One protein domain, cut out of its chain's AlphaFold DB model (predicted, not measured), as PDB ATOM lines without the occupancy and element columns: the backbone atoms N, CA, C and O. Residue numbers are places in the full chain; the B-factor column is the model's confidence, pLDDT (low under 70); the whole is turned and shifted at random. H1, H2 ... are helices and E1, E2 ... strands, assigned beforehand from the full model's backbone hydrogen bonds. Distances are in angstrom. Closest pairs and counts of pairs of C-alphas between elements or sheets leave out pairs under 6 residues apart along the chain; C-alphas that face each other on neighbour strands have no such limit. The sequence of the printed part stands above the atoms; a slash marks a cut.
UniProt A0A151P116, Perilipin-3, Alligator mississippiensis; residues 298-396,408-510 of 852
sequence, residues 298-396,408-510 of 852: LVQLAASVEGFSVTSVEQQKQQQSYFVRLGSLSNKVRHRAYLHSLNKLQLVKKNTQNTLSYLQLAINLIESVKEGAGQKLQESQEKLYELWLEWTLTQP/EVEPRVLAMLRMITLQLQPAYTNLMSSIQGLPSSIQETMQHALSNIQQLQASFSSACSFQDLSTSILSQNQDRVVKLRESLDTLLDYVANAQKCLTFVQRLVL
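This is residues 298 to 396 and 408 to 510 of the 852 residues of the protein "Perilipin-3" of Alligator mississippiensis (UniProt A0A151P116). Four long helices, H3, H5, H6 and H7, lie side by side in an up-and-down bundle, each running against the one before, and H4 folds back on H3 at one end. At the other end a small head holds the two-stranded antiparallel sheet E1 - E2 and the short helices H1 and H2. The printed part has 202 residues, mostly helix, in the order H1 H2 E1 H3 H4 H5 H6 H7 E2. The whole is loose, with a radius of gyration of the C-alphas of 20.5 A, and a rod spanning 68 by 31 by 26 A.

Find C-alpha 298 at (75.149, 79.874, 81.390), where H1 runs to 303; H2 is residues 313 to 318 and E1 321 to 325. From C-alpha 331 at (72.276, 66.067, 76.745), H3 runs 57.9 A to 371. Next come H4, 375 to 393, 27.4 A; H5, 409 to 434, 37.9 A; H6, 440 to 462, 32.9 A; and H7, 471 to 497, 38.7 A. E2, 505 to 509, ends at (85.184, 79.880, 82.275).

Look first at H3, which touches H7 at C-alphas 349 and 488, their closest, 6.4 A, a shallow tilt of 15 degrees, opposite ways. H6 touches H7, closest C-alphas 449 and 484, 5.5 A, and H5, closest 421 and 457, 5.8 A; both pairs are hairpins. With residues 358 to 369 alone H3 touches H4, closest C-alphas 369 and 377, 5.2 A. Between E1 and E2, N 322 and O 508 are 2.9 A apart, within hydrogen-bond range. C-alphas 302 and 324, the closest of H1 and E1, are 5.4 A apart; those of H2 and E1, 316 and 322, 5.6 A. Every O i to N i+4 pair is within hydrogen-bond range in H1, H2, H3, H4 and H6, against 20 of 22 in H5 and 22 of 23 in H7.

The C-alphas farthest apart, 300 and 374, are 68.6 A apart. Residues 397 to 407 are not printed, a gap of 24.0 A between C-alphas 396 and 408. No link printed whole is long. Confidence is low, under 70, for instance at residues 298 to 340 and 498 to 510.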
ATOM      1  N   LEU A 298      74.424  80.202  80.159       56.44
ATOM      2  CA  LEU A 298      75.149  79.874  81.390       56.44
ATOM      3  C   LEU A 298      74.589  80.584  82.624       56.44
ATOM      4  O   LEU A 298      74.482  79.951  83.673       56.44
ATOM      5  N   VAL A 299      74.193  81.855  82.516       51.94
ATOM      6  CA  VAL A 299      73.616  82.612  83.639       51.94
ATOM      7  C   VAL A 299      72.280  82.008  84.087       51.94
ATOM      8  O   VAL A 299      72.077  81.840  85.290       51.94
ATOM      9  N   GLN A 300      71.395  81.613  83.162       52.62
ATOM     10  CA  GLN A 300      70.140  80.940  83.532       52.62
ATOM     11  C   GLN A 300      70.382  79.569  84.182       52.62
ATOM     12  O   GLN A 300      69.739  79.229  85.176       52.62
ATOM     13  N   LEU A 301      71.328  78.788  83.655       53.12
ATOM     14  CA  LEU A 301      71.633  77.456  84.181       53.12
ATOM     15  C   LEU A 301      72.354  77.508  85.536       53.12
ATOM     16  O   LEU A 301      72.027  76.705  86.408       53.12
ATOM     17  N   ALA A 302      73.256  78.469  85.759       50.72
ATOM     18  CA  ALA A 302      73.882  78.718  87.062       50.72
ATOM     19  C   ALA A 302      72.868  79.216  88.109       50.72
ATOM     20  O   ALA A 302      72.899  78.763  89.251       50.72
ATOM     21  N   ALA A 303      71.917  80.076  87.721       50.28
ATOM     22  CA  ALA A 303      70.849  80.547  88.608       50.28
ATOM     23  C   ALA A 303      69.902  79.423  89.086       50.28
ATOM     24  O   ALA A 303      69.257  79.573  90.117       50.28
ATOM     25  N   SER A 304      69.849  78.279  88.388       46.19
ATOM     26  CA  SER A 304      69.096  77.090  88.826       46.19
ATOM     27  C   SER A 304      69.786  76.251  89.918       46.19
ATOM     28  O   SER A 304      69.221  75.256  90.373       46.19
ATOM     29  N   VAL A 305      71.003  76.616  90.346       46.09
ATOM     30  CA  VAL A 305      71.809  75.851  91.317       46.09
ATOM     31  C   VAL A 305      71.657  76.427  92.732       46.09
ATOM     32  O   VAL A 305      72.627  76.839  93.372       46.09
ATOM     33  N   GLU A 306      70.429  76.441  93.256       38.53
ATOM     34  CA  GLU A 306      70.217  76.742  94.676       38.53
ATOM     35  C   GLU A 306      70.863  75.655  95.561       38.53
ATOM     36  O   GLU A 306      70.632  74.457  95.389       38.53
ATOM     37  N   GLY A 307      71.683  76.084  96.529       44.66
ATOM     38  CA  GLY A 307      72.178  75.240  97.624       44.66
ATOM     39  C   GLY A 307      73.632  74.747  97.563       44.66
ATOM     40  O   GLY A 307      74.024  74.025  98.474       44.66
ATOM     41  N   PHE A 308      74.442  75.106  96.554       41.72
ATOM     42  CA  PHE A 308      75.829  74.595  96.431       41.72
ATOM     43  C   PHE A 308      76.945  75.630  96.175       41.72
ATOM     44  O   PHE A 308      78.113  75.242  96.134       41.72
ATOM     45  N   SER A 309      76.658  76.929  96.026       34.09
ATOM     46  CA  SER A 309      77.698  77.946  95.798       34.09
ATOM     47  C   SER A 309      78.185  78.618  97.092       34.09
ATOM     48  O   SER A 309      77.403  79.131  97.886       34.09
ATOM     49  N   VAL A 310      79.510  78.669  97.278       44.19
ATOM     50  CA  VAL A 310      80.173  79.462  98.344       44.19
ATOM     51  C   VAL A 310      80.470  80.902  97.874       44.19
ATOM     52  O   VAL A 310      80.813  81.772  98.669       44.19
ATOM     53  N   THR A 311      80.307  81.183  96.577       44.62
ATOM     54  CA  THR A 311      80.455  82.511  95.960       44.62
ATOM     55  C   THR A 311      79.137  82.983  95.354       44.62
ATOM     56  O   THR A 311      78.422  82.204  94.721       44.62
ATOM     57  N   SER A 312      78.827  84.275  95.512       56.50
ATOM     58  CA  SER A 312      77.633  84.884  94.909       56.50
ATOM     59  C   SER A 312      77.702  84.877  93.375       56.50
ATOM     60  O   SER A 312      78.790  84.970  92.795       56.50
ATOM     61  N   VAL A 313      76.541  84.818  92.715       55.44
ATOM     62  CA  VAL A 313      76.419  84.808  91.245       55.44
ATOM     63  C   VAL A 313      77.050  86.064  90.630       55.44
ATOM     64  O   VAL A 313      77.814  85.950  89.675       55.44
ATOM     65  N   GLU A 314      76.870  87.241  91.240       50.62
ATOM     66  CA  GLU A 314      77.571  88.488  90.885       50.62
ATOM     67  C   GLU A 314      79.099  88.337  90.837       50.62
ATOM     68  O   GLU A 314      79.754  88.896  89.958       50.62
ATOM     69  N   GLN A 315      79.683  87.570  91.760       54.59
ATOM     70  CA  GLN A 315      81.131  87.380  91.842       54.59
ATOM     71  C   GLN A 315      81.628  86.350  90.814       54.59
ATOM     72  O   GLN A 315      82.713  86.511  90.256       54.59
ATOM     73  N   GLN A 316      80.813  85.335  90.503       55.62
ATOM     74  CA  GLN A 316      81.061  84.406  89.393       55.62
ATOM     75  C   GLN A 316      81.008  85.124  88.038       55.62
ATOM     76  O   GLN A 316      81.894  84.922  87.206       55.62
ATOM     77  N   LYS A 317      80.039  86.030  87.861       52.66
ATOM     78  CA  LYS A 317      79.885  86.902  86.688       52.66
ATOM     79  C   LYS A 317      81.073  87.850  86.507       52.66
ATOM     80  O   LYS A 317      81.623  87.932  85.414       52.66
ATOM     81  N   GLN A 318      81.547  88.494  87.579       51.31
ATOM     82  CA  GLN A 318      82.770  89.316  87.540       51.31
ATOM     83  C   GLN A 318      84.035  88.522  87.166       51.31
ATOM     84  O   GLN A 318      84.945  89.085  86.566       51.31
ATOM     85  N   GLN A 319      84.102  87.230  87.504       46.00
ATOM     86  CA  GLN A 319      85.216  86.341  87.139       46.00
ATOM     87  C   GLN A 319      84.984  85.566  85.829       46.00
ATOM     88  O   GLN A 319      85.803  84.713  85.486       46.00
ATOM     89  N   GLN A 320      83.869  85.810  85.126       53.81
ATOM     90  CA  GLN A 320      83.414  85.044  83.956       53.81
ATOM     91  C   GLN A 320      83.450  83.512  84.158       53.81
ATOM     92  O   GLN A 320      83.656  82.753  83.207       53.81
ATOM     93  N   SER A 321      83.275  83.038  85.401       57.09
ATOM     94  CA  SER A 321      83.437  81.627  85.769       57.09
ATOM     95  C   SER A 321      82.225  81.084  86.523       57.09
ATOM     96  O   SER A 321      82.100  81.275  87.734       57.09
ATOM     97  N   TYR A 322      81.365  80.373  85.803       56.09
ATOM     98  CA  TYR A 322      80.093  79.838  86.282       56.09
ATOM     99  C   TYR A 322      80.227  78.366  86.690       56.09
ATOM    100  O   TYR A 322      80.880  77.583  85.996       56.09
ATOM    101  N   PHE A 323      79.594  77.967  87.795       57.81
ATOM    102  CA  PHE A 323      79.518  76.564  88.224       57.81
ATOM    103  C   PHE A 323      78.155  75.963  87.860       57.81
ATOM    104  O   PHE A 323      77.124  76.477  88.289       57.81
ATOM    105  N   VAL A 324      78.130  74.868  87.089       60.06
ATOM    106  CA  VAL A 324      76.872  74.236  86.638       60.06
ATOM    107  C   VAL A 324      76.915  72.713  86.783       60.06
ATOM    108  O   VAL A 324      77.875  72.064  86.361       60.06
ATOM    109  N   ARG A 325      75.858  72.124  87.361       64.81
ATOM    110  CA  ARG A 325      75.697  70.665  87.488       64.81
ATOM    111  C   ARG A 325      75.351  70.032  86.136       64.81
ATOM    112  O   ARG A 325      74.341  70.382  85.530       64.81
ATOM    113  N   LEU A 326      76.128  69.032  85.711       61.44
ATOM    114  CA  LEU A 326      75.963  68.322  84.436       61.44
ATOM    115  C   LEU A 326      74.553  67.742  84.241       61.44
ATOM    116  O   LEU A 326      74.038  67.752  83.126       61.44
ATOM    117  N   GLY A 327      73.895  67.268  85.300       60.47
ATOM    118  CA  GLY A 327      72.523  66.760  85.233       60.47
ATOM    119  C   GLY A 327      71.486  67.796  84.795       60.47
ATOM    120  O   GLY A 327      70.580  67.444  84.043       60.47
ATOM    121  N   SER A 328      71.659  69.062  85.188       59.53
ATOM    122  CA  SER A 328      70.772  70.177  84.817       59.53
ATOM    123  C   SER A 328      70.972  70.649  83.370       59.53
ATOM    124  O   SER A 328      70.124  71.348  82.823       59.53
ATOM    125  N   LEU A 329      72.084  70.268  82.733       59.94
ATOM    126  CA  LEU A 329      72.360  70.567  81.329       59.94
ATOM    127  C   LEU A 329      71.568  69.632  80.405       59.94
ATOM    128  O   LEU A 329      71.396  68.448  80.706       59.94
ATOM    129  N   SER A 330      71.157  70.126  79.231       59.91
ATOM    130  CA  SER A 330      70.635  69.273  78.151       59.91
ATOM    131  C   SER A 330      71.703  68.275  77.684       59.91
ATOM    132  O   SER A 330      72.892  68.545  77.826       59.91
ATOM    133  N   ASN A 331      71.319  67.132  77.100       54.59
ATOM    134  CA  ASN A 331      72.276  66.067  76.745       54.59
ATOM    135  C   ASN A 331      73.474  66.569  75.905       54.59
ATOM    136  O   ASN A 331      74.600  66.145  76.156       54.59
ATOM    137  N   LYS A 332      73.254  67.523  74.986       53.97
ATOM    138  CA  LYS A 332      74.308  68.137  74.158       53.97
ATOM    139  C   LYS A 332      75.242  69.032  74.979       53.97
ATOM    140  O   LYS A 332      76.449  68.810  75.008       53.97
ATOM    141  N   VAL A 333      74.692  69.983  75.743       57.00
ATOM    142  CA  VAL A 333      75.494  70.880  76.604       57.00
ATOM    143  C   VAL A 333      76.221  70.089  77.701       57.00
ATOM    144  O   VAL A 333      77.367  70.395  78.019       57.00
ATOM    145  N   ARG A 334      75.598  69.023  78.220       63.97
ATOM    146  CA  ARG A 334      76.198  68.060  79.153       63.97
ATOM    147  C   ARG A 334      77.409  67.370  78.543       63.97
ATOM    148  O   ARG A 334      78.445  67.305  79.197       63.97
ATOM    149  N   HIS A 335      77.290  66.874  77.312       59.69
ATOM    150  CA  HIS A 335      78.383  66.196  76.626       59.69
ATOM    151  C   HIS A 335      79.546  67.154  76.309       59.69
ATOM    152  O   HIS A 335      80.686  66.850  76.662       59.69
ATOM    153  N   ARG A 336      79.255  68.360  75.793       60.91
ATOM    154  CA  ARG A 336      80.249  69.441  75.627       60.91
ATOM    155  C   ARG A 336      80.990  69.754  76.927       60.91
ATOM    156  O   ARG A 336      82.219  69.754  76.966       60.91
ATOM    157  N   ALA A 337      80.245  70.019  78.002       64.38
ATOM    158  CA  ALA A 337      80.817  70.365  79.298       64.38
ATOM    159  C   ALA A 337      81.646  69.207  79.875       64.38
ATOM    160  O   ALA A 337      82.723  69.454  80.417       64.38
ATOM    161  N   TYR A 338      81.204  67.959  79.706       69.00
ATOM    162  CA  TYR A 338      81.950  66.755  80.078       69.00
ATOM    163  C   TYR A 338      83.287  66.641  79.330       69.00
ATOM    164  O   TYR A 338      84.326  66.575  79.983       69.00
ATOM    165  N   LEU A 339      83.303  66.711  77.992       66.75
ATOM    166  CA  LEU A 339      84.550  66.651  77.212       66.75
ATOM    167  C   LEU A 339      85.501  67.809  77.551       66.75
ATOM    168  O   LEU A 339      86.702  67.604  77.726       66.75
ATOM    169  N   HIS A 340      84.973  69.022  77.731       67.25
ATOM    170  CA  HIS A 340      85.765  70.176  78.161       67.25
ATOM    171  C   HIS A 340      86.339  70.000  79.583       67.25
ATOM    172  O   HIS A 340      87.456  70.442  79.855       67.25
ATOM    173  N   SER A 341      85.608  69.325  80.480       72.75
ATOM    174  CA  SER A 341      86.093  68.938  81.815       72.75
ATOM    175  C   SER A 341      87.213  67.907  81.720       72.75
ATOM    176  O   SER A 341      88.258  68.088  82.338       72.75
ATOM    177  N   LEU A 342      87.018  66.862  80.912       75.62
ATOM    178  CA  LEU A 342      87.968  65.769  80.724       75.62
ATOM    179  C   LEU A 342      89.289  66.268  80.119       75.62
ATOM    180  O   LEU A 342      90.351  65.967  80.653       75.62
ATOM    181  N   ASN A 343      89.235  67.112  79.085       68.94
ATOM    182  CA  ASN A 343      90.430  67.689  78.462       68.94
ATOM    183  C   ASN A 343      91.186  68.629  79.422       68.94
ATOM    184  O   ASN A 343      92.416  68.582  79.494       68.94
ATOM    185  N   LYS A 344      90.473  69.440  80.221       74.06
ATOM    186  CA  LYS A 344      91.091  70.244  81.293       74.06
ATOM    187  C   LYS A 344      91.730  69.359  82.368       74.06
ATOM    188  O   LYS A 344      92.856  69.631  82.773       74.06
ATOM    189  N   LEU A 345      91.058  68.289  82.791       78.44
ATOM    190  CA  LEU A 345      91.572  67.331  83.772       78.44
ATOM    191  C   LEU A 345      92.823  66.602  83.258       78.44
ATOM    192  O   LEU A 345      93.795  66.481  83.997       78.44
ATOM    193  N   GLN A 346      92.846  66.187  81.989       78.31
ATOM    194  CA  GLN A 346      94.021  65.589  81.347       78.31
ATOM    195  C   GLN A 346      95.201  66.570  81.256       78.31
ATOM    196  O   GLN A 346      96.337  66.172  81.510       78.31
ATOM    197  N   LEU A 347      94.951  67.851  80.961       79.75
ATOM    198  CA  LEU A 347      95.989  68.889  80.964       79.75
ATOM    199  C   LEU A 347      96.557  69.123  82.374       79.75
ATOM    200  O   LEU A 347      97.776  69.137  82.548       79.75
ATOM    201  N   VAL A 348      95.693  69.247  83.391       79.69
ATOM    202  CA  VAL A 348      96.128  69.357  84.796       79.69
ATOM    203  C   VAL A 348      96.912  68.113  85.215       79.69
ATOM    204  O   VAL A 348      97.993  68.257  85.784       79.69
ATOM    205  N   LYS A 349      96.434  66.907  84.878       82.69
ATOM    206  CA  LYS A 349      97.141  65.645  85.128       82.69
ATOM    207  C   LYS A 349      98.527  65.660  84.491       82.69
ATOM    208  O   LYS A 349      99.496  65.491  85.217       82.69
ATOM    209  N   LYS A 350      98.648  65.925  83.185       82.62
ATOM    210  CA  LYS A 350      99.935  65.935  82.467       82.62
ATOM    211  C   LYS A 350     100.936  66.906  83.096       82.62
ATOM    212  O   LYS A 350     102.063  66.515  83.388       82.62
ATOM    213  N   ASN A 351     100.513  68.142  83.363       80.88
ATOM    214  CA  ASN A 351     101.381  69.153  83.967       80.88
ATOM    215  C   ASN A 351     101.840  68.721  85.372       80.88
ATOM    216  O   ASN A 351     103.031  68.733  85.669       80.88
ATOM    217  N   THR A 352     100.907  68.250  86.204       84.12
ATOM    218  CA  THR A 352     101.183  67.791  87.576       84.12
ATOM    219  C   THR A 352     102.055  66.530  87.593       84.12
ATOM    220  O   THR A 352     102.951  66.406  88.421       84.12
ATOM    221  N   GLN A 353     101.843  65.599  86.662       84.88
ATOM    222  CA  GLN A 353     102.547  64.318  86.578       84.88
ATOM    223  C   GLN A 353     103.984  64.478  86.060       84.88
ATOM    224  O   GLN A 353     104.867  63.755  86.524       84.88
ATOM    225  N   ASN A 354     104.254  65.474  85.207       82.88
ATOM    226  CA  ASN A 354     105.618  65.920  84.908       82.88
ATOM    227  C   ASN A 354     106.300  66.439  86.187       82.88
ATOM    228  O   ASN A 354     107.357  65.939  86.568       82.88
ATOM    229  N   THR A 355     105.666  67.368  86.912       83.31
ATOM    230  CA  THR A 355     106.191  67.934  88.171       83.31
ATOM    231  C   THR A 355     106.446  66.868  89.250       83.31
ATOM    232  O   THR A 355     107.495  66.888  89.894       83.31
ATOM    233  N   LEU A 356     105.550  65.888  89.405       88.12
ATOM    234  CA  LEU A 356     105.741  64.728  90.288       88.12
ATOM    235  C   LEU A 356     106.882  63.805  89.825       88.12
ATOM    236  O   LEU A 356     107.473  63.114  90.649       88.12
ATOM    237  N   SER A 357     107.208  63.775  88.531       86.62
ATOM    238  CA  SER A 357     108.307  62.955  88.003       86.62
ATOM    239  C   SER A 357     109.674  63.594  88.257       86.62
ATOM    240  O   SER A 357     110.582  62.884  88.683       86.62
ATOM    241  N   TYR A 358     109.801  64.923  88.126       83.62
ATOM    242  CA  TYR A 358     110.981  65.659  88.610       83.62
ATOM    243  C   TYR A 358     111.178  65.463  90.122       83.62
ATOM    244  O   TYR A 358     112.293  65.201  90.571       83.62
ATOM    245  N   LEU A 359     110.091  65.522  90.905       88.31
ATOM    246  CA  LEU A 359     110.113  65.275  92.351       88.31
ATOM    247  C   LEU A 359     110.610  63.858  92.689       88.31
ATOM    248  O   LEU A 359     111.515  63.708  93.507       88.31
ATOM    249  N   GLN A 360     110.062  62.831  92.032       89.06
ATOM    250  CA  GLN A 360     110.468  61.434  92.216       89.06
ATOM    251  C   GLN A 360     111.948  61.213  91.865       89.06
ATOM    252  O   GLN A 360     112.677  60.582  92.628       89.06
ATOM    253  N   LEU A 361     112.403  61.742  90.724       88.44
ATOM    254  CA  LEU A 361     113.781  61.574  90.262       88.44
ATOM    255  C   LEU A 361     114.781  62.261  91.204       88.44
ATOM    256  O   LEU A 361     115.803  61.670  91.539       88.44
ATOM    257  N   ALA A 362     114.456  63.460  91.698       87.44
ATOM    258  CA  ALA A 362     115.275  64.162  92.680       87.44
ATOM    259  C   ALA A 362     115.363  63.417  94.028       87.44
ATOM    260  O   ALA A 362     116.449  63.338  94.597       87.44
ATOM    261  N   ILE A 363     114.263  62.827  94.524       87.94
ATOM    262  CA  ILE A 363     114.271  62.009  95.756       87.94
ATOM    263  C   ILE A 363     115.187  60.789  95.584       87.94
ATOM    264  O   ILE A 363     116.072  60.574  96.411       87.94
ATOM    265  N   ASN A 364     115.025  60.040  94.488       86.81
ATOM    266  CA  ASN A 364     115.848  58.864  94.190       86.81
ATOM    267  C   ASN A 364     117.342  59.220  94.065       86.81
ATOM    268  O   ASN A 364     118.206  58.477  94.531       86.81
ATOM    269  N   LEU A 365     117.660  60.362  93.445       86.38
ATOM    270  CA  LEU A 365     119.041  60.819  93.316       86.38
ATOM    271  C   LEU A 365     119.644  61.221  94.673       86.38
ATOM    272  O   LEU A 365     120.775  60.829  94.951       86.38
ATOM    273  N   ILE A 366     118.902  61.913  95.548       85.81
ATOM    274  CA  ILE A 366     119.350  62.218  96.924       85.81
ATOM    275  C   ILE A 366     119.610  60.936  97.726       85.81
ATOM    276  O   ILE A 366     120.592  60.864  98.462       85.81
ATOM    277  N   GLU A 367     118.777  59.907  97.562       85.56
ATOM    278  CA  GLU A 367     118.991  58.596  98.184       85.56
ATOM    279  C   GLU A 367     120.302  57.956  97.684       85.56
ATOM    280  O   GLU A 367     121.149  57.575  98.491       85.56
ATOM    281  N   SER A 368     120.564  57.981  96.371       82.94
ATOM    282  CA  SER A 368     121.839  57.505  95.805       82.94
ATOM    283  C   SER A 368     123.072  58.337  96.195       82.94
ATOM    284  O   SER A 368     124.157  57.775  96.335       82.94
ATOM    285  N   VAL A 369     122.917  59.645  96.433       82.94
ATOM    286  CA  VAL A 369     123.956  60.516  97.016       82.94
ATOM    287  C   VAL A 369     124.226  60.138  98.477       82.94
ATOM    288  O   VAL A 369     125.354  60.248  98.943       82.94
ATOM    289  N   LYS A 370     123.212  59.660  99.208       79.62
ATOM    290  CA  LYS A 370     123.341  59.261 100.615       79.62
ATOM    291  C   LYS A 370     123.965  57.875 100.801       79.62
ATOM    292  O   LYS A 370     124.668  57.658 101.784       79.62
ATOM    293  N   GLU A 371     123.722  56.954  99.872       77.88
ATOM    294  CA  GLU A 371     124.296  55.597  99.882       77.88
ATOM    295  C   GLU A 371     125.620  55.481  99.099       77.88
ATOM    296  O   GLU A 371     126.368  54.514  99.262       77.88
ATOM    297  N   GLY A 372     125.925  56.449  98.231       67.06
ATOM    298  CA  GLY A 372     127.070  56.425  97.326       67.06
ATOM    299  C   GLY A 372     128.393  56.855  97.962       67.06
ATOM    300  O   GLY A 372     128.521  57.954  98.494       67.06
ATOM    301  N   ALA A 373     129.431  56.031  97.798       56.28
ATOM    302  CA  ALA A 373     130.820  56.395  98.074       56.28
ATOM    303  C   ALA A 373     131.651  56.431  96.776       56.28
ATOM    304  O   ALA A 373     131.442  55.627  95.864       56.28
ATOM    305  N   GLY A 374     132.621  57.347  96.694       65.69
ATOM    306  CA  GLY A 374     133.498  57.491  95.526       65.69
ATOM    307  C   GLY A 374     132.774  58.036  94.287       65.69
ATOM    308  O   GLY A 374     131.906  58.893  94.398       65.69
ATOM    309  N   GLN A 375     133.123  57.547  93.093       65.50
ATOM    310  CA  GLN A 375     132.665  58.118  91.811       65.50
ATOM    311  C   GLN A 375     131.135  58.193  91.646       65.50
ATOM    312  O   GLN A 375     130.643  59.146  91.048       65.50
ATOM    313  N   LYS A 376     130.368  57.260  92.232       71.56
ATOM    314  CA  LYS A 376     128.891  57.301  92.199       71.56
ATOM    315  C   LYS A 376     128.302  58.531  92.898       71.56
ATOM    316  O   LYS A 376     127.225  58.983  92.517       71.56
ATOM    317  N   LEU A 377     128.995  59.073  93.902       76.44
ATOM    318  CA  LEU A 377     128.595  60.297  94.598       76.44
ATOM    319  C   LEU A 377     128.706  61.512  93.667       76.44
ATOM    320  O   LEU A 377     127.776  62.303  93.572       76.44
ATOM    321  N   GLN A 378     129.813  61.607  92.926       74.75
ATOM    322  CA  GLN A 378     130.042  62.669  91.946       74.75
ATOM    323  C   GLN A 378     129.013  62.602  90.805       74.75
ATOM    324  O   GLN A 378     128.339  63.588  90.523       74.75
ATOM    325  N   GLU A 379     128.817  61.419  90.214       78.88
ATOM    326  CA  GLU A 379     127.881  61.202  89.101       78.88
ATOM    327  C   GLU A 379     126.420  61.531  89.479       78.88
ATOM    328  O   GLU A 379     125.659  62.066  88.670       78.88
ATOM    329  N   SER A 380     126.007  61.229  90.715       79.38
ATOM    330  CA  SER A 380     124.658  61.546  91.205       79.38
ATOM    331  C   SER A 380     124.495  63.022  91.597       79.38
ATOM    332  O   SER A 380     123.428  63.590  91.361       79.38
ATOM    333  N   GLN A 381     125.545  63.682  92.101       80.19
ATOM    334  CA  GLN A 381     125.555  65.135  92.321       80.19
ATOM    335  C   GLN A 381     125.524  65.932  91.006       80.19
ATOM    336  O   GLN A 381     124.808  66.930  90.919       80.19
ATOM    337  N   GLU A 382     126.231  65.480  89.968       82.12
ATOM    338  CA  GLU A 382     126.204  66.096  88.636       82.12
ATOM    339  C   GLU A 382     124.810  65.989  88.005       82.12
ATOM    340  O   GLU A 382     124.239  67.006  87.612       82.12
ATOM    341  N   LYS A 383     124.180  64.806  88.043       84.81
ATOM    342  CA  LYS A 383     122.794  64.617  87.569       84.81
ATOM    343  C   LYS A 383     121.768  65.434  88.359       84.81
ATOM    344  O   LYS A 383     120.799  65.916  87.778       84.81
ATOM    345  N   LEU A 384     121.966  65.636  89.664       84.31
ATOM    346  CA  LEU A 384     121.135  66.553  90.458       84.31
ATOM    347  C   LEU A 384     121.291  68.017  90.025       84.31
ATOM    348  O   LEU A 384     120.316  68.769  90.050       84.31
ATOM    349  N   TYR A 385     122.498  68.423  89.628       81.25
ATOM    350  CA  TYR A 385     122.766  69.770  89.132       81.25
ATOM    351  C   TYR A 385     122.181  69.995  87.727       81.25
ATOM    352  O   TYR A 385     121.569  71.036  87.486       81.25
ATOM    353  N   GLU A 386     122.270  69.006  86.833       84.00
ATOM    354  CA  GLU A 386     121.586  69.020  85.529       84.00
ATOM    355  C   GLU A 386     120.061  69.097  85.686       84.00
ATOM    356  O   GLU A 386     119.427  69.967  85.090       84.00
ATOM    357  N   LEU A 387     119.475  68.264  86.555       85.81
ATOM    358  CA  LEU A 387     118.035  68.261  86.844       85.81
ATOM    359  C   LEU A 387     117.552  69.617  87.393       85.81
ATOM    360  O   LEU A 387     116.463  70.084  87.055       85.81
ATOM    361  N   TRP A 388     118.377  70.271  88.218       83.88
ATOM    362  CA  TRP A 388     118.117  71.617  88.729       83.88
ATOM    363  C   TRP A 388     118.173  72.692  87.633       83.88
ATOM    364  O   TRP A 388     117.318  73.585  87.609       83.88
ATOM    365  N   LEU A 389     119.135  72.607  86.709       80.94
ATOM    366  CA  LEU A 389     119.224  73.504  85.552       80.94
ATOM    367  C   LEU A 389     118.022  73.330  84.614       80.94
ATOM    368  O   LEU A 389     117.380  74.323  84.270       80.94
ATOM    369  N   GLU A 390     117.677  72.089  84.257       79.88
ATOM    370  CA  GLU A 390     116.521  71.773  83.410       79.88
ATOM    371  C   GLU A 390     115.231  72.331  84.025       79.88
ATOM    372  O   GLU A 390     114.518  73.110  83.390       79.88
ATOM    373  N   TRP A 391     114.970  72.030  85.304       79.88
ATOM    374  CA  TRP A 391     113.798  72.549  86.006       79.88
ATOM    375  C   TRP A 391     113.765  74.084  86.038       79.88
ATOM    376  O   TRP A 391     112.706  74.678  85.818       79.88
ATOM    377  N   THR A 392     114.910  74.736  86.257       76.62
ATOM    378  CA  THR A 392     115.009  76.205  86.289       76.62
ATOM    379  C   THR A 392     114.664  76.824  84.930       76.62
ATOM    380  O   THR A 392     113.972  77.843  84.886       76.62
ATOM    381  N   LEU A 393     115.052  76.184  83.820       74.94
ATOM    382  CA  LEU A 393     114.696  76.609  82.461       74.94
ATOM    383  C   LEU A 393     113.193  76.466  82.153       74.94
ATOM    384  O   LEU A 393     112.673  77.217  81.330       74.94
ATOM    385  N   THR A 394     112.468  75.566  82.830       68.94
ATOM    386  CA  THR A 394     111.003  75.428  82.658       68.94
ATOM    387  C   THR A 394     110.169  76.508  83.364       68.94
ATOM    388  O   THR A 394     108.949  76.550  83.186       68.94
ATOM    389  N   GLN A 395     110.774  77.387  84.176       64.44
ATOM    390  CA  GLN A 395     110.017  78.359  84.973       64.44
ATOM    391  C   GLN A 395     109.567  79.586  84.150       64.44
ATOM    392  O   GLN A 395     110.386  80.222  83.487       64.44
ATOM    393  N   PRO A 396     108.292  80.027  84.249       48.06
ATOM    394  CA  PRO A 396     107.704  81.056  83.375       48.06
ATOM    395  C   PRO A 396     108.195  82.498  83.627       48.06
ATOM    396  O   PRO A 396     107.646  83.448  83.069       48.06
ATOM    397  N   GLU A 408     127.661  74.153  96.209       64.31
ATOM    398  CA  GLU A 408     126.352  74.259  96.879       64.31
ATOM    399  C   GLU A 408     125.224  73.534  96.118       64.31
ATOM    400  O   GLU A 408     124.157  74.098  95.863       64.31
ATOM    401  N   VAL A 409     125.437  72.273  95.735       76.06
ATOM    402  CA  VAL A 409     124.387  71.466  95.082       76.06
ATOM    403  C   VAL A 409     123.213  71.197  96.038       76.06
ATOM    404  O   VAL A 409     122.066  71.451  95.670       76.06
ATOM    405  N   GLU A 410     123.470  70.768  97.284       81.19
ATOM    406  CA  GLU A 410     122.402  70.400  98.235       81.19
ATOM    407  C   GLU A 410     121.347  71.498  98.480       81.19
ATOM    408  O   GLU A 410     120.160  71.228  98.268       81.19
ATOM    409  N   PRO A 411     121.700  72.744  98.873       82.62
ATOM    410  CA  PRO A 411     120.696  73.766  99.166       82.62
ATOM    411  C   PRO A 411     119.915  74.206  97.920       82.62
ATOM    412  O   PRO A 411     118.754  74.595  98.045       82.62
ATOM    413  N   ARG A 412     120.499  74.110  96.715       82.44
ATOM    414  CA  ARG A 412     119.818  74.431  95.444       82.44
ATOM    415  C   ARG A 412     118.780  73.368  95.091       82.44
ATOM    416  O   ARG A 412     117.647  73.712  94.752       82.44
ATOM    417  N   VAL A 413     119.121  72.092  95.267       84.50
ATOM    418  CA  VAL A 413     118.192  70.964  95.100       84.50
ATOM    419  C   VAL A 413     117.084  71.001  96.160       84.50
ATOM    420  O   VAL A 413     115.912  70.861  95.818       84.50
ATOM    421  N   LEU A 414     117.403  71.267  97.433       85.81
ATOM    422  CA  LEU A 414     116.393  71.421  98.491       85.81
ATOM    423  C   LEU A 414     115.468  72.623  98.240       85.81
ATOM    424  O   LEU A 414     114.256  72.514  98.427       85.81
ATOM    425  N   ALA A 415     115.998  73.756  97.763       84.38
ATOM    426  CA  ALA A 415     115.184  74.900  97.353       84.38
ATOM    427  C   ALA A 415     114.244  74.545  96.187       84.38
ATOM    428  O   ALA A 415     113.058  74.868  96.245       84.38
ATOM    429  N   MET A 416     114.732  73.818  95.178       87.19
ATOM    430  CA  MET A 416     113.906  73.294  94.087       87.19
ATOM    431  C   MET A 416     112.803  72.359  94.598       87.19
ATOM    432  O   MET A 416     111.650  72.541  94.228       87.19
ATOM    433  N   LEU A 417     113.105  71.407  95.486       87.31
ATOM    434  CA  LEU A 417     112.114  70.484  96.063       87.31
ATOM    435  C   LEU A 417     111.005  71.215  96.837       87.31
ATOM    436  O   LEU A 417     109.819  70.896  96.691       87.31
ATOM    437  N   ARG A 418     111.372  72.244  97.611       87.75
ATOM    438  CA  ARG A 418     110.423  73.141  98.291       87.75
ATOM    439  C   ARG A 418     109.563  73.914  97.284       87.75
ATOM    440  O   ARG A 418     108.350  73.978  97.449       87.75
ATOM    441  N   MET A 419     110.153  74.447  96.210       84.38
ATOM    442  CA  MET A 419     109.410  75.150  95.153       84.38
ATOM    443  C   MET A 419     108.487  74.219  94.352       84.38
ATOM    444  O   MET A 419     107.354  74.589  94.060       84.38
ATOM    445  N   ILE A 420     108.925  72.998  94.041       85.62
ATOM    446  CA  ILE A 420     108.130  71.967  93.362       85.62
ATOM    447  C   ILE A 420     106.910  71.582  94.207       85.62
ATOM    448  O   ILE A 420     105.787  71.585  93.705       85.62
ATOM    449  N   THR A 421     107.098  71.309  95.501       85.50
ATOM    450  CA  THR A 421     105.983  70.980  96.408       85.50
ATOM    451  C   THR A 421     105.036  72.165  96.631       85.50
ATOM    452  O   THR A 421     103.820  71.969  96.632       85.50
ATOM    453  N   LEU A 422     105.554  73.398  96.683       86.06
ATOM    454  CA  LEU A 422     104.747  74.626  96.681       86.06
ATOM    455  C   LEU A 422     103.931  74.824  95.389       86.06
ATOM    456  O   LEU A 422     102.821  75.334  95.470       86.06
ATOM    457  N   GLN A 423     104.433  74.424  94.215       81.94
ATOM    458  CA  GLN A 423     103.690  74.510  92.943       81.94
ATOM    459  C   GLN A 423     102.620  73.412  92.801       81.94
ATOM    460  O   GLN A 423     101.562  73.645  92.213       81.94
ATOM    461  N   LEU A 424     102.853  72.225  93.372       85.69
ATOM    462  CA  LEU A 424     101.871  71.135  93.394       85.69
ATOM    463  C   LEU A 424     100.634  71.481  94.241       85.69
ATOM    464  O   LEU A 424      99.519  71.106  93.879       85.69
ATOM    465  N   GLN A 425     100.802  72.221  95.341       85.81
ATOM    466  CA  GLN A 425      99.708  72.549  96.259       85.81
ATOM    467  C   GLN A 425      98.543  73.312  95.573       85.81
ATOM    468  O   GLN A 425      97.421  72.800  95.629       85.81
ATOM    469  N   PRO A 426      98.750  74.441  94.853       84.19
ATOM    470  CA  PRO A 426      97.707  75.103  94.062       84.19
ATOM    471  C   PRO A 426      97.019  74.203  93.032       84.19
ATOM    472  O   PRO A 426      95.811  74.328  92.825       84.19
ATOM    473  N   ALA A 427      97.757  73.295  92.383       82.44
ATOM    474  CA  ALA A 427      97.189  72.388  91.387       82.44
ATOM    475  C   ALA A 427      96.154  71.446  92.024       82.44
ATOM    476  O   ALA A 427      95.017  71.378  91.554       82.44
ATOM    477  N   TYR A 428      96.501  70.805  93.145       83.94
ATOM    478  CA  TYR A 428      95.577  69.925  93.866       83.94
ATOM    479  C   TYR A 428      94.447  70.684  94.581       83.94
ATOM    480  O   TYR A 428      93.333  70.169  94.633       83.94
ATOM    481  N   THR A 429      94.647  71.914  95.075       83.00
ATOM    482  CA  THR A 429      93.529  72.697  95.646       83.00
ATOM    483  C   THR A 429      92.545  73.164  94.572       83.00
ATOM    484  O   THR A 429      91.333  73.108  94.781       83.00
ATOM    485  N   ASN A 430      93.038  73.567  93.395       80.25
ATOM    486  CA  ASN A 430      92.182  73.901  92.253       80.25
ATOM    487  C   ASN A 430      91.416  72.665  91.762       80.25
ATOM    488  O   ASN A 430      90.213  72.751  91.498       80.25
ATOM    489  N   LEU A 431      92.075  71.505  91.718       80.25
ATOM    490  CA  LEU A 431      91.448  70.222  91.406       80.25
ATOM    491  C   LEU A 431      90.358  69.857  92.426       80.25
ATOM    492  O   LEU A 431      89.236  69.564  92.025       80.25
ATOM    493  N   MET A 432      90.637  69.992  93.727       78.94
ATOM    494  CA  MET A 432      89.666  69.781  94.808       78.94
ATOM    495  C   MET A 432      88.437  70.699  94.674       78.94
ATOM    496  O   MET A 432      87.307  70.253  94.864       78.94
ATOM    497  N   SER A 433      88.626  71.962  94.269       73.19
ATOM    498  CA  SER A 433      87.510  72.877  93.967       73.19
ATOM    499  C   SER A 433      86.718  72.501  92.703       73.19
ATOM    500  O   SER A 433      85.562  72.889  92.564       73.19
ATOM    501  N   SER A 434      87.317  71.718  91.802       69.62
ATOM    502  CA  SER A 434      86.723  71.291  90.525       69.62
ATOM    503  C   SER A 434      86.002  69.937  90.603       69.62
ATOM    504  O   SER A 434      85.330  69.561  89.650       69.62
ATOM    505  N   ILE A 435      86.125  69.196  91.715       72.12
ATOM    506  CA  ILE A 435      85.467  67.889  91.924       72.12
ATOM    507  C   ILE A 435      84.298  67.933  92.926       72.12
ATOM    508  O   ILE A 435      83.831  66.889  93.394       72.12
ATOM    509  N   GLN A 436      83.804  69.130  93.254       64.19
ATOM    510  CA  GLN A 436      82.688  69.350  94.183       64.19
ATOM    511  C   GLN A 436      81.360  68.840  93.583       64.19
ATOM    512  O   GLN A 436      80.583  69.586  92.997       64.19
ATOM    513  N   GLY A 437      81.119  67.529  93.689       64.88
ATOM    514  CA  GLY A 437      79.976  66.836  93.072       64.88
ATOM    515  C   GLY A 437      80.230  65.372  92.679       64.88
ATOM    516  O   GLY A 437      79.290  64.682  92.274       64.88
ATOM    517  N   LEU A 438      81.471  64.884  92.799       72.31
ATOM    518  CA  LEU A 438      81.809  63.455  92.716       72.31
ATOM    519  C   LEU A 438      81.437  62.715  94.024       72.31
ATOM    520  O   LEU A 438      81.213  63.378  95.041       72.31
ATOM    521  N   PRO A 439      81.387  61.366  94.039       78.19
ATOM    522  CA  PRO A 439      81.196  60.586  95.265       78.19
ATOM    523  C   PRO A 439      82.238  60.903  96.341       78.19
ATOM    524  O   PRO A 439      83.369  61.278  96.020       78.19
ATOM    525  N   SER A 440      81.870  60.710  97.614       79.19
ATOM    526  CA  SER A 440      82.741  61.049  98.746       79.19
ATOM    527  C   SER A 440      84.082  60.319  98.677       79.19
ATOM    528  O   SER A 440      85.104  60.967  98.840       79.19
ATOM    529  N   SER A 441      84.105  59.044  98.273       81.44
ATOM    530  CA  SER A 441      85.332  58.251  98.107       81.44
ATOM    531  C   SER A 441      86.401  58.936  97.246       81.44
ATOM    532  O   SER A 441      87.566  58.960  97.627       81.44
ATOM    533  N   ILE A 442      86.023  59.564  96.126       82.69
ATOM    534  CA  ILE A 442      86.970  60.285  95.257       82.69
ATOM    535  C   ILE A 442      87.400  61.623  95.885       82.69
ATOM    536  O   ILE A 442      88.552  62.042  95.747       82.69
ATOM    537  N   GLN A 443      86.498  62.293  96.610       83.56
ATOM    538  CA  GLN A 443      86.828  63.509  97.363       83.56
ATOM    539  C   GLN A 443      87.777  63.207  98.537       83.56
ATOM    540  O   GLN A 443      88.711  63.967  98.776       83.56
ATOM    541  N   GLU A 444      87.582  62.086  99.231       86.56
ATOM    542  CA  GLU A 444      88.435  61.563 100.303       86.56
ATOM    543  C   GLU A 444      89.834  61.216  99.766       86.56
ATOM    544  O   GLU A 444      90.832  61.644 100.345       86.56
ATOM    545  N   THR A 445      89.932  60.552  98.604       85.62
ATOM    546  CA  THR A 445      91.214  60.310  97.912       85.62
ATOM    547  C   THR A 445      91.967  61.616  97.613       85.62
ATOM    548  O   THR A 445      93.175  61.695  97.838       85.62
ATOM    549  N   MET A 446      91.274  62.671  97.169       86.94
ATOM    550  CA  MET A 446      91.898  63.979  96.902       86.94
ATOM    551  C   MET A 446      92.242  64.777  98.170       86.94
ATOM    552  O   MET A 446      93.251  65.484  98.193       86.94
ATOM    553  N   GLN A 447      91.483  64.625  99.257       87.19
ATOM    554  CA  GLN A 447      91.858  65.169 100.569       87.19
ATOM    555  C   GLN A 447      93.105  64.467 101.132       87.19
ATOM    556  O   GLN A 447      94.006  65.130 101.647       87.19
ATOM    557  N   HIS A 448      93.213  63.146 100.962       89.38
ATOM    558  CA  HIS A 448      94.420  62.397 101.313       89.38
ATOM    559  C   HIS A 448      95.628  62.837 100.466       89.38
ATOM    560  O   HIS A 448      96.734  62.971 100.990       89.38
ATOM    561  N   ALA A 449      95.431  63.135  99.178       89.56
ATOM    562  CA  ALA A 449      96.474  63.715  98.332       89.56
ATOM    563  C   ALA A 449      96.943  65.092  98.851       89.56
ATOM    564  O   ALA A 449      98.143  65.325  98.998       89.56
ATOM    565  N   LEU A 450      96.025  65.985  99.233       89.06
ATOM    566  CA  LEU A 450      96.387  67.272  99.845       89.06
ATOM    567  C   LEU A 450      97.167  67.104 101.165       89.06
ATOM    568  O   LEU A 450      98.156  67.808 101.376       89.06
ATOM    569  N   SER A 451      96.795  66.134 102.007       90.69
ATOM    570  CA  SER A 451      97.548  65.780 103.223       90.69
ATOM    571  C   SER A 451      98.960  65.263 102.905       90.69
ATOM    572  O   SER A 451      99.934  65.696 103.523       90.69
ATOM    573  N   ASN A 452      99.112  64.409 101.886       91.69
ATOM    574  CA  ASN A 452     100.423  63.934 101.427       91.69
ATOM    575  C   ASN A 452     101.330  65.091 100.966       91.69
ATOM    576  O   ASN A 452     102.515  65.092 101.300       91.69
ATOM    577  N   ILE A 453     100.794  66.093 100.253       90.62
ATOM    578  CA  ILE A 453     101.556  67.287  99.832       90.62
ATOM    579  C   ILE A 453     102.008  68.104 101.044       90.62
ATOM    580  O   ILE A 453     103.173  68.487 101.111       90.62
ATOM    581  N   GLN A 454     101.130  68.324 102.025       90.31
ATOM    582  CA  GLN A 454     101.478  69.042 103.257       90.31
ATOM    583  C   GLN A 454     102.579  68.319 104.052       90.31
ATOM    584  O   GLN A 454     103.498  68.960 104.557       90.31
ATOM    585  N   GLN A 455     102.544  66.984 104.114       90.12
ATOM    586  CA  GLN A 455     103.580  66.187 104.779       90.12
ATOM    587  C   GLN A 455     104.919  66.173 104.012       90.12
ATOM    588  O   GLN A 455     105.981  66.234 104.636       90.12
ATOM    589  N   LEU A 456     104.889  66.141 102.673       90.38
ATOM    590  CA  LEU A 456     106.075  66.316 101.820       90.38
ATOM    591  C   LEU A 456     106.702  67.700 102.038       90.38
ATOM    592  O   LEU A 456     107.893  67.809 102.325       90.38
ATOM    593  N   GLN A 457     105.884  68.752 101.963       90.06
ATOM    594  CA  GLN A 457     106.292  70.139 102.177       90.06
ATOM    595  C   GLN A 457     106.902  70.337 103.570       90.06
ATOM    596  O   GLN A 457     107.978  70.920 103.677       90.06
ATOM    597  N   ALA A 458     106.271  69.799 104.621       88.62
ATOM    598  CA  ALA A 458     106.817  69.814 105.976       88.62
ATOM    599  C   ALA A 458     108.210  69.160 106.022       88.62
ATOM    600  O   ALA A 458     109.166  69.802 106.455       88.62
ATOM    601  N   SER A 459     108.345  67.948 105.473       88.56
ATOM    602  CA  SER A 459     109.599  67.178 105.462       88.56
ATOM    603  C   SER A 459     110.749  67.900 104.742       88.56
ATOM    604  O   SER A 459     111.878  67.911 105.233       88.56
ATOM    605  N   PHE A 460     110.479  68.543 103.598       88.56
ATOM    606  CA  PHE A 460     111.485  69.338 102.878       88.56
ATOM    607  C   PHE A 460     111.714  70.734 103.477       88.56
ATOM    608  O   PHE A 460     112.750  71.344 103.212       88.56
ATOM    609  N   SER A 461     110.780  71.262 104.275       87.06
ATOM    610  CA  SER A 461     110.957  72.540 104.980       87.06
ATOM    611  C   SER A 461     111.859  72.419 106.211       87.06
ATOM    612  O   SER A 461     112.622  73.343 106.482       87.06
ATOM    613  N   SER A 462     111.825  71.279 106.914       86.81
ATOM    614  CA  SER A 462     112.671  71.019 108.087       86.81
ATOM    615  C   SER A 462     114.109  70.636 107.733       86.81
ATOM    616  O   SER A 462     115.027  70.985 108.469       86.81
ATOM    617  N   ALA A 463     114.323  69.931 106.617       86.62
ATOM    618  CA  ALA A 463     115.660  69.534 106.178       86.62
ATOM    619  C   ALA A 463     116.442  70.723 105.599       86.62
ATOM    620  O   ALA A 463     115.948  71.395 104.692       86.62
ATOM    621  N   CYS A 464     117.659  70.965 106.089       81.75
ATOM    622  CA  CYS A 464     118.566  72.013 105.601       81.75
ATOM    623  C   CYS A 464     119.747  71.451 104.787       81.75
ATOM    624  O   CYS A 464     120.388  72.198 104.051       81.75
ATOM    625  N   SER A 465     119.988  70.145 104.891       84.00
ATOM    626  CA  SER A 465     121.004  69.348 104.200       84.00
ATOM    627  C   SER A 465     120.430  67.985 103.783       84.00
ATOM    628  O   SER A 465     119.349  67.588 104.228       84.00
ATOM    629  N   PHE A 466     121.156  67.216 102.971       83.31
ATOM    630  CA  PHE A 466     120.793  65.824 102.669       83.31
ATOM    631  C   PHE A 466     120.995  64.872 103.869       83.31
ATOM    632  O   PHE A 466     120.424  63.775 103.901       83.31
ATOM    633  N   GLN A 467     121.746  65.279 104.901       81.75
ATOM    634  CA  GLN A 467     121.879  64.507 106.144       81.75
ATOM    635  C   GLN A 467     120.543  64.419 106.897       81.75
ATOM    636  O   GLN A 467     120.152  63.322 107.303       81.75
ATOM    637  N   ASP A 468     119.809  65.533 106.983       83.56
ATOM    638  CA  ASP A 468     118.532  65.649 107.707       83.56
ATOM    639  C   ASP A 468     117.422  64.746 107.127       83.56
ATOM    640  O   ASP A 468     116.505  64.321 107.832       83.56
ATOM    641  N   LEU A 469     117.508  64.420 105.833       85.00
ATOM    642  CA  LEU A 469     116.600  63.497 105.153       85.00
ATOM    643  C   LEU A 469     117.033  62.042 105.385       85.00
ATOM    644  O   LEU A 469     117.706  61.433 104.554       85.00
ATOM    645  N   SER A 470     116.677  61.463 106.533       86.06
ATOM    646  CA  SER A 470     116.846  60.023 106.807       86.06
ATOM    647  C   SER A 470     116.271  59.148 105.679       86.06
ATOM    648  O   SER A 470     115.258  59.502 105.082       86.06
ATOM    649  N   THR A 471     116.836  57.964 105.424       84.06
ATOM    650  CA  THR A 471     116.336  57.026 104.387       84.06
ATOM    651  C   THR A 471     114.872  56.621 104.614       84.06
ATOM    652  O   THR A 471     114.078  56.562 103.679       84.06
ATOM    653  N   SER A 472     114.447  56.479 105.875       87.19
ATOM    654  CA  SER A 472     113.030  56.283 106.233       87.19
ATOM    655  C   SER A 472     112.123  57.488 105.918       87.19
ATOM    656  O   SER A 472     110.909  57.318 105.851       87.19
ATOM    657  N   ILE A 473     112.672  58.696 105.754       87.69
ATOM    658  CA  ILE A 473     111.938  59.902 105.332       87.69
ATOM    659  C   ILE A 473     111.928  59.990 103.801       87.69
ATOM    660  O   ILE A 473     110.891  60.316 103.228       87.69
ATOM    661  N   LEU A 474     113.040  59.656 103.132       87.38
ATOM    662  CA  LEU A 474     113.122  59.586 101.668       87.38
ATOM    663  C   LEU A 474     112.131  58.558 101.103       87.38
ATOM    664  O   LEU A 474     111.271  58.932 100.311       87.38
ATOM    665  N   SER A 475     112.152  57.320 101.598       87.06
ATOM    666  CA  SER A 475     111.203  56.267 101.199       87.06
ATOM    667  C   SER A 475     109.742  56.590 101.555       87.06
ATOM    668  O   SER A 475     108.848  56.363 100.741       87.06
ATOM    669  N   GLN A 476     109.466  57.210 102.712       90.81
ATOM    670  CA  GLN A 476     108.112  57.691 103.035       90.81
ATOM    671  C   GLN A 476     107.657  58.818 102.089       90.81
ATOM    672  O   GLN A 476     106.485  58.894 101.724       90.81
ATOM    673  N   ASN A 477     108.566  59.695 101.658       91.19
ATOM    674  CA  ASN A 477     108.265  60.732 100.674       91.19
ATOM    675  C   ASN A 477     108.079  60.151  99.264       91.19
ATOM    676  O   ASN A 477     107.187  60.595  98.544       91.19
ATOM    677  N   GLN A 478     108.841  59.123  98.897       89.88
ATOM    678  CA  GLN A 478     108.683  58.367  97.656       89.88
ATOM    679  C   GLN A 478     107.292  57.701  97.587       89.88
ATOM    680  O   GLN A 478     106.564  57.894  96.613       89.88
ATOM    681  N   ASP A 479     106.866  57.020  98.658       90.50
ATOM    682  CA  ASP A 479     105.516  56.454  98.821       90.50
ATOM    683  C   ASP A 479     104.409  57.521  98.708       90.50
ATOM    684  O   ASP A 479     103.436  57.343  97.967       90.50
ATOM    685  N   ARG A 480     104.577  58.679  99.368       90.81
ATOM    686  CA  ARG A 480     103.652  59.818  99.228       90.81
ATOM    687  C   ARG A 480     103.536  60.276  97.771       90.81
ATOM    688  O   ARG A 480     102.419  60.510  97.319       90.81
ATOM    689  N   VAL A 481     104.644  60.398  97.034       91.00
ATOM    690  CA  VAL A 481     104.661  60.853  95.627       91.00
ATOM    691  C   VAL A 481     104.021  59.832  94.679       91.00
ATOM    692  O   VAL A 481     103.298  60.233  93.763       91.00
ATOM    693  N   VAL A 482     104.190  58.530  94.928       90.44
ATOM    694  CA  VAL A 482     103.463  57.475  94.200       90.44
ATOM    695  C   VAL A 482     101.955  57.596  94.445       90.44
ATOM    696  O   VAL A 482     101.196  57.732  93.486       90.44
ATOM    697  N   LYS A 483     101.517  57.707  95.705       89.12
ATOM    698  CA  LYS A 483     100.095  57.890  96.061       89.12
ATOM    699  C   LYS A 483      99.485  59.176  95.492       89.12
ATOM    700  O   LYS A 483      98.302  59.213  95.156       89.12
ATOM    701  N   LEU A 484     100.281  60.239  95.334       90.62
ATOM    702  CA  LEU A 484      99.851  61.454  94.631       90.62
ATOM    703  C   LEU A 484      99.551  61.189  93.154       90.62
ATOM    704  O   LEU A 484      98.522  61.656  92.660       90.62
ATOM    705  N   ARG A 485     100.393  60.414  92.465       89.50
ATOM    706  CA  ARG A 485     100.161  60.001  91.075       89.50
ATOM    707  C   ARG A 485      98.905  59.126  90.962       89.50
ATOM    708  O   ARG A 485      97.980  59.506  90.248       89.50
ATOM    709  N   GLU A 486      98.820  58.067  91.765       89.00
ATOM    710  CA  GLU A 486      97.679  57.136  91.810       89.00
ATOM    711  C   GLU A 486      96.340  57.846  92.064       89.00
ATOM    712  O   GLU A 486      95.319  57.477  91.482       89.00
ATOM    713  N   SER A 487      96.326  58.908  92.881       88.12
ATOM    714  CA  SER A 487      95.116  59.710  93.109       88.12
ATOM    715  C   SER A 487      94.617  60.419  91.837       88.12
ATOM    716  O   SER A 487      93.409  60.464  91.595       88.12
ATOM    717  N   LEU A 488      95.522  60.937  90.992       87.56
ATOM    718  CA  LEU A 488      95.176  61.585  89.719       87.56
ATOM    719  C   LEU A 488      94.744  60.568  88.661       87.56
ATOM    720  O   LEU A 488      93.852  60.861  87.865       87.56
ATOM    721  N   ASP A 489      95.373  59.391  88.652       88.12
ATOM    722  CA  ASP A 489      94.975  58.269  87.801       88.12
ATOM    723  C   ASP A 489      93.555  57.808  88.167       88.12
ATOM    724  O   ASP A 489      92.662  57.863  87.324       88.12
ATOM    725  N   THR A 490      93.300  57.531  89.452       87.38
ATOM    726  CA  THR A 490      91.980  57.143  89.988       87.38
ATOM    727  C   THR A 490      90.889  58.169  89.661       87.38
ATOM    728  O   THR A 490      89.777  57.797  89.283       87.38
ATOM    729  N   LEU A 491      91.184  59.470  89.781       84.38
ATOM    730  CA  LEU A 491      90.233  60.527  89.432       84.38
ATOM    731  C   LEU A 491      89.961  60.587  87.921       84.38
ATOM    732  O   LEU A 491      88.804  60.749  87.529       84.38
ATOM    733  N   LEU A 492      90.990  60.470  87.073       84.44
ATOM    734  CA  LEU A 492      90.793  60.475  85.622       84.44
ATOM    735  C   LEU A 492      89.976  59.259  85.183       84.44
ATOM    736  O   LEU A 492      89.024  59.430  84.426       84.44
ATOM    737  N   ASP A 493      90.306  58.071  85.681       83.88
ATOM    738  CA  ASP A 493      89.623  56.828  85.324       83.88
ATOM    739  C   ASP A 493      88.179  56.825  85.834       83.88
ATOM    740  O   ASP A 493      87.274  56.400  85.112       83.88
ATOM    741  N   TYR A 494      87.923  57.379  87.025       79.81
ATOM    742  CA  TYR A 494      86.557  57.614  87.486       79.81
ATOM    743  C   TYR A 494      85.804  58.537  86.520       79.81
ATOM    744  O   TYR A 494      84.735  58.167  86.041       79.81
ATOM    745  N   VAL A 495      86.354  59.714  86.191       75.75
ATOM    746  CA  VAL A 495      85.679  60.691  85.318       75.75
ATOM    747  C   VAL A 495      85.472  60.139  83.903       75.75
ATOM    748  O   VAL A 495      84.375  60.283  83.374       75.75
ATOM    749  N   ALA A 496      86.462  59.463  83.317       75.06
ATOM    750  CA  ALA A 496      86.393  58.903  81.965       75.06
ATOM    751  C   ALA A 496      85.349  57.778  81.828       75.06
ATOM    752  O   ALA A 496      84.667  57.689  80.807       75.06
ATOM    753  N   ASN A 497      85.176  56.951  82.864       71.06
ATOM    754  CA  ASN A 497      84.119  55.934  82.909       71.06
ATOM    755  C   ASN A 497      82.748  56.513  83.332       71.06
ATOM    756  O   ASN A 497      81.703  55.894  83.114       71.06
ATOM    757  N   ALA A 498      82.712  57.719  83.908       61.09
ATOM    758  CA  ALA A 498      81.523  58.357  84.475       61.09
ATOM    759  C   ALA A 498      80.615  59.075  83.453       61.09
ATOM    760  O   ALA A 498      79.895  60.007  83.823       61.09
ATOM    761  N   GLN A 499      80.520  58.599  82.205       52.84
ATOM    762  CA  GLN A 499      79.652  59.166  81.150       52.84
ATOM    763  C   GLN A 499      78.132  59.158  81.483       52.84
ATOM    764  O   GLN A 499      77.310  59.657  80.715       52.84
ATOM    765  N   LYS A 500      77.740  58.630  82.654       50.72
ATOM    766  CA  LYS A 500      76.374  58.647  83.216       50.72
ATOM    767  C   LYS A 500      76.200  59.557  84.451       50.72
ATOM    768  O   LYS A 500      75.093  59.640  84.979       50.72
ATOM    769  N   CYS A 501      77.243  60.231  84.946       50.50
ATOM    770  CA  CYS A 501      77.183  60.964  86.220       50.50
ATOM    771  C   CYS A 501      76.539  62.354  86.106       50.50
ATOM    772  O   CYS A 501      77.180  63.354  85.784       50.50
ATOM    773  N   LEU A 502      75.257  62.425  86.472       48.72
ATOM    774  CA  LEU A 502      74.450  63.651  86.516       48.72
ATOM    775  C   LEU A 502      74.858  64.639  87.636       48.72
ATOM    776  O   LEU A 502      74.355  65.761  87.668       48.72
ATOM    777  N   THR A 503      75.732  64.257  88.575       47.72
ATOM    778  CA  THR A 503      76.020  65.047  89.791       47.72
ATOM    779  C   THR A 503      77.199  66.014  89.679       47.72
ATOM    780  O   THR A 503      77.226  66.982  90.441       47.72
ATOM    781  N   PHE A 504      78.131  65.772  88.748       55.00
ATOM    782  CA  PHE A 504      79.355  66.561  88.532       55.00
ATOM    783  C   PHE A 504      79.026  68.045  88.327       55.00
ATOM    784  O   PHE A 504      78.147  68.367  87.527       55.00
ATOM    785  N   VAL A 505      79.730  68.947  89.012       53.03
ATOM    786  CA  VAL A 505      79.591  70.403  88.843       53.03
ATOM    787  C   VAL A 505      80.834  70.922  88.132       53.03
ATOM    788  O   VAL A 505      81.928  70.832  88.677       53.03
ATOM    789  N   GLN A 506      80.678  71.450  86.917       57.34
ATOM    790  CA  GLN A 506      81.800  71.964  86.128       57.34
ATOM    791  C   GLN A 506      81.950  73.479  86.289       57.34
ATOM    792  O   GLN A 506      80.959  74.207  86.221       57.34
ATOM    793  N   ARG A 507      83.199  73.953  86.406       52.41
ATOM    794  CA  ARG A 507      83.555  75.378  86.327       52.41
ATOM    795  C   ARG A 507      83.783  75.789  84.869       52.41
ATOM    796  O   ARG A 507      84.855  75.577  84.293       52.41
ATOM    797  N   LEU A 508      82.762  76.388  84.265       50.16
ATOM    798  CA  LEU A 508      82.788  76.936  82.910       50.16
ATOM    799  C   LEU A 508      83.333  78.367  82.960       50.16
ATOM    800  O   LEU A 508      82.706  79.252  83.532       50.16
ATOM    801  N   VAL A 509      84.517  78.572  82.380       42.28
ATOM    802  CA  VAL A 509      85.184  79.880  82.275       42.28
ATOM    803  C   VAL A 509      85.041  80.370  80.838       42.28
ATOM    804  O   VAL A 509      85.501  79.683  79.924       42.28
ATOM    805  N   LEU A 510      84.418  81.531  80.642       36.12
ATOM    806  CA  LEU A 510      84.412  82.233  79.356       36.12
ATOM    807  C   LEU A 510      85.723  83.027  79.186       36.12
ATOM    808  O   LEU A 510      86.399  83.342  80.160       36.12
TER     809      LEU A 510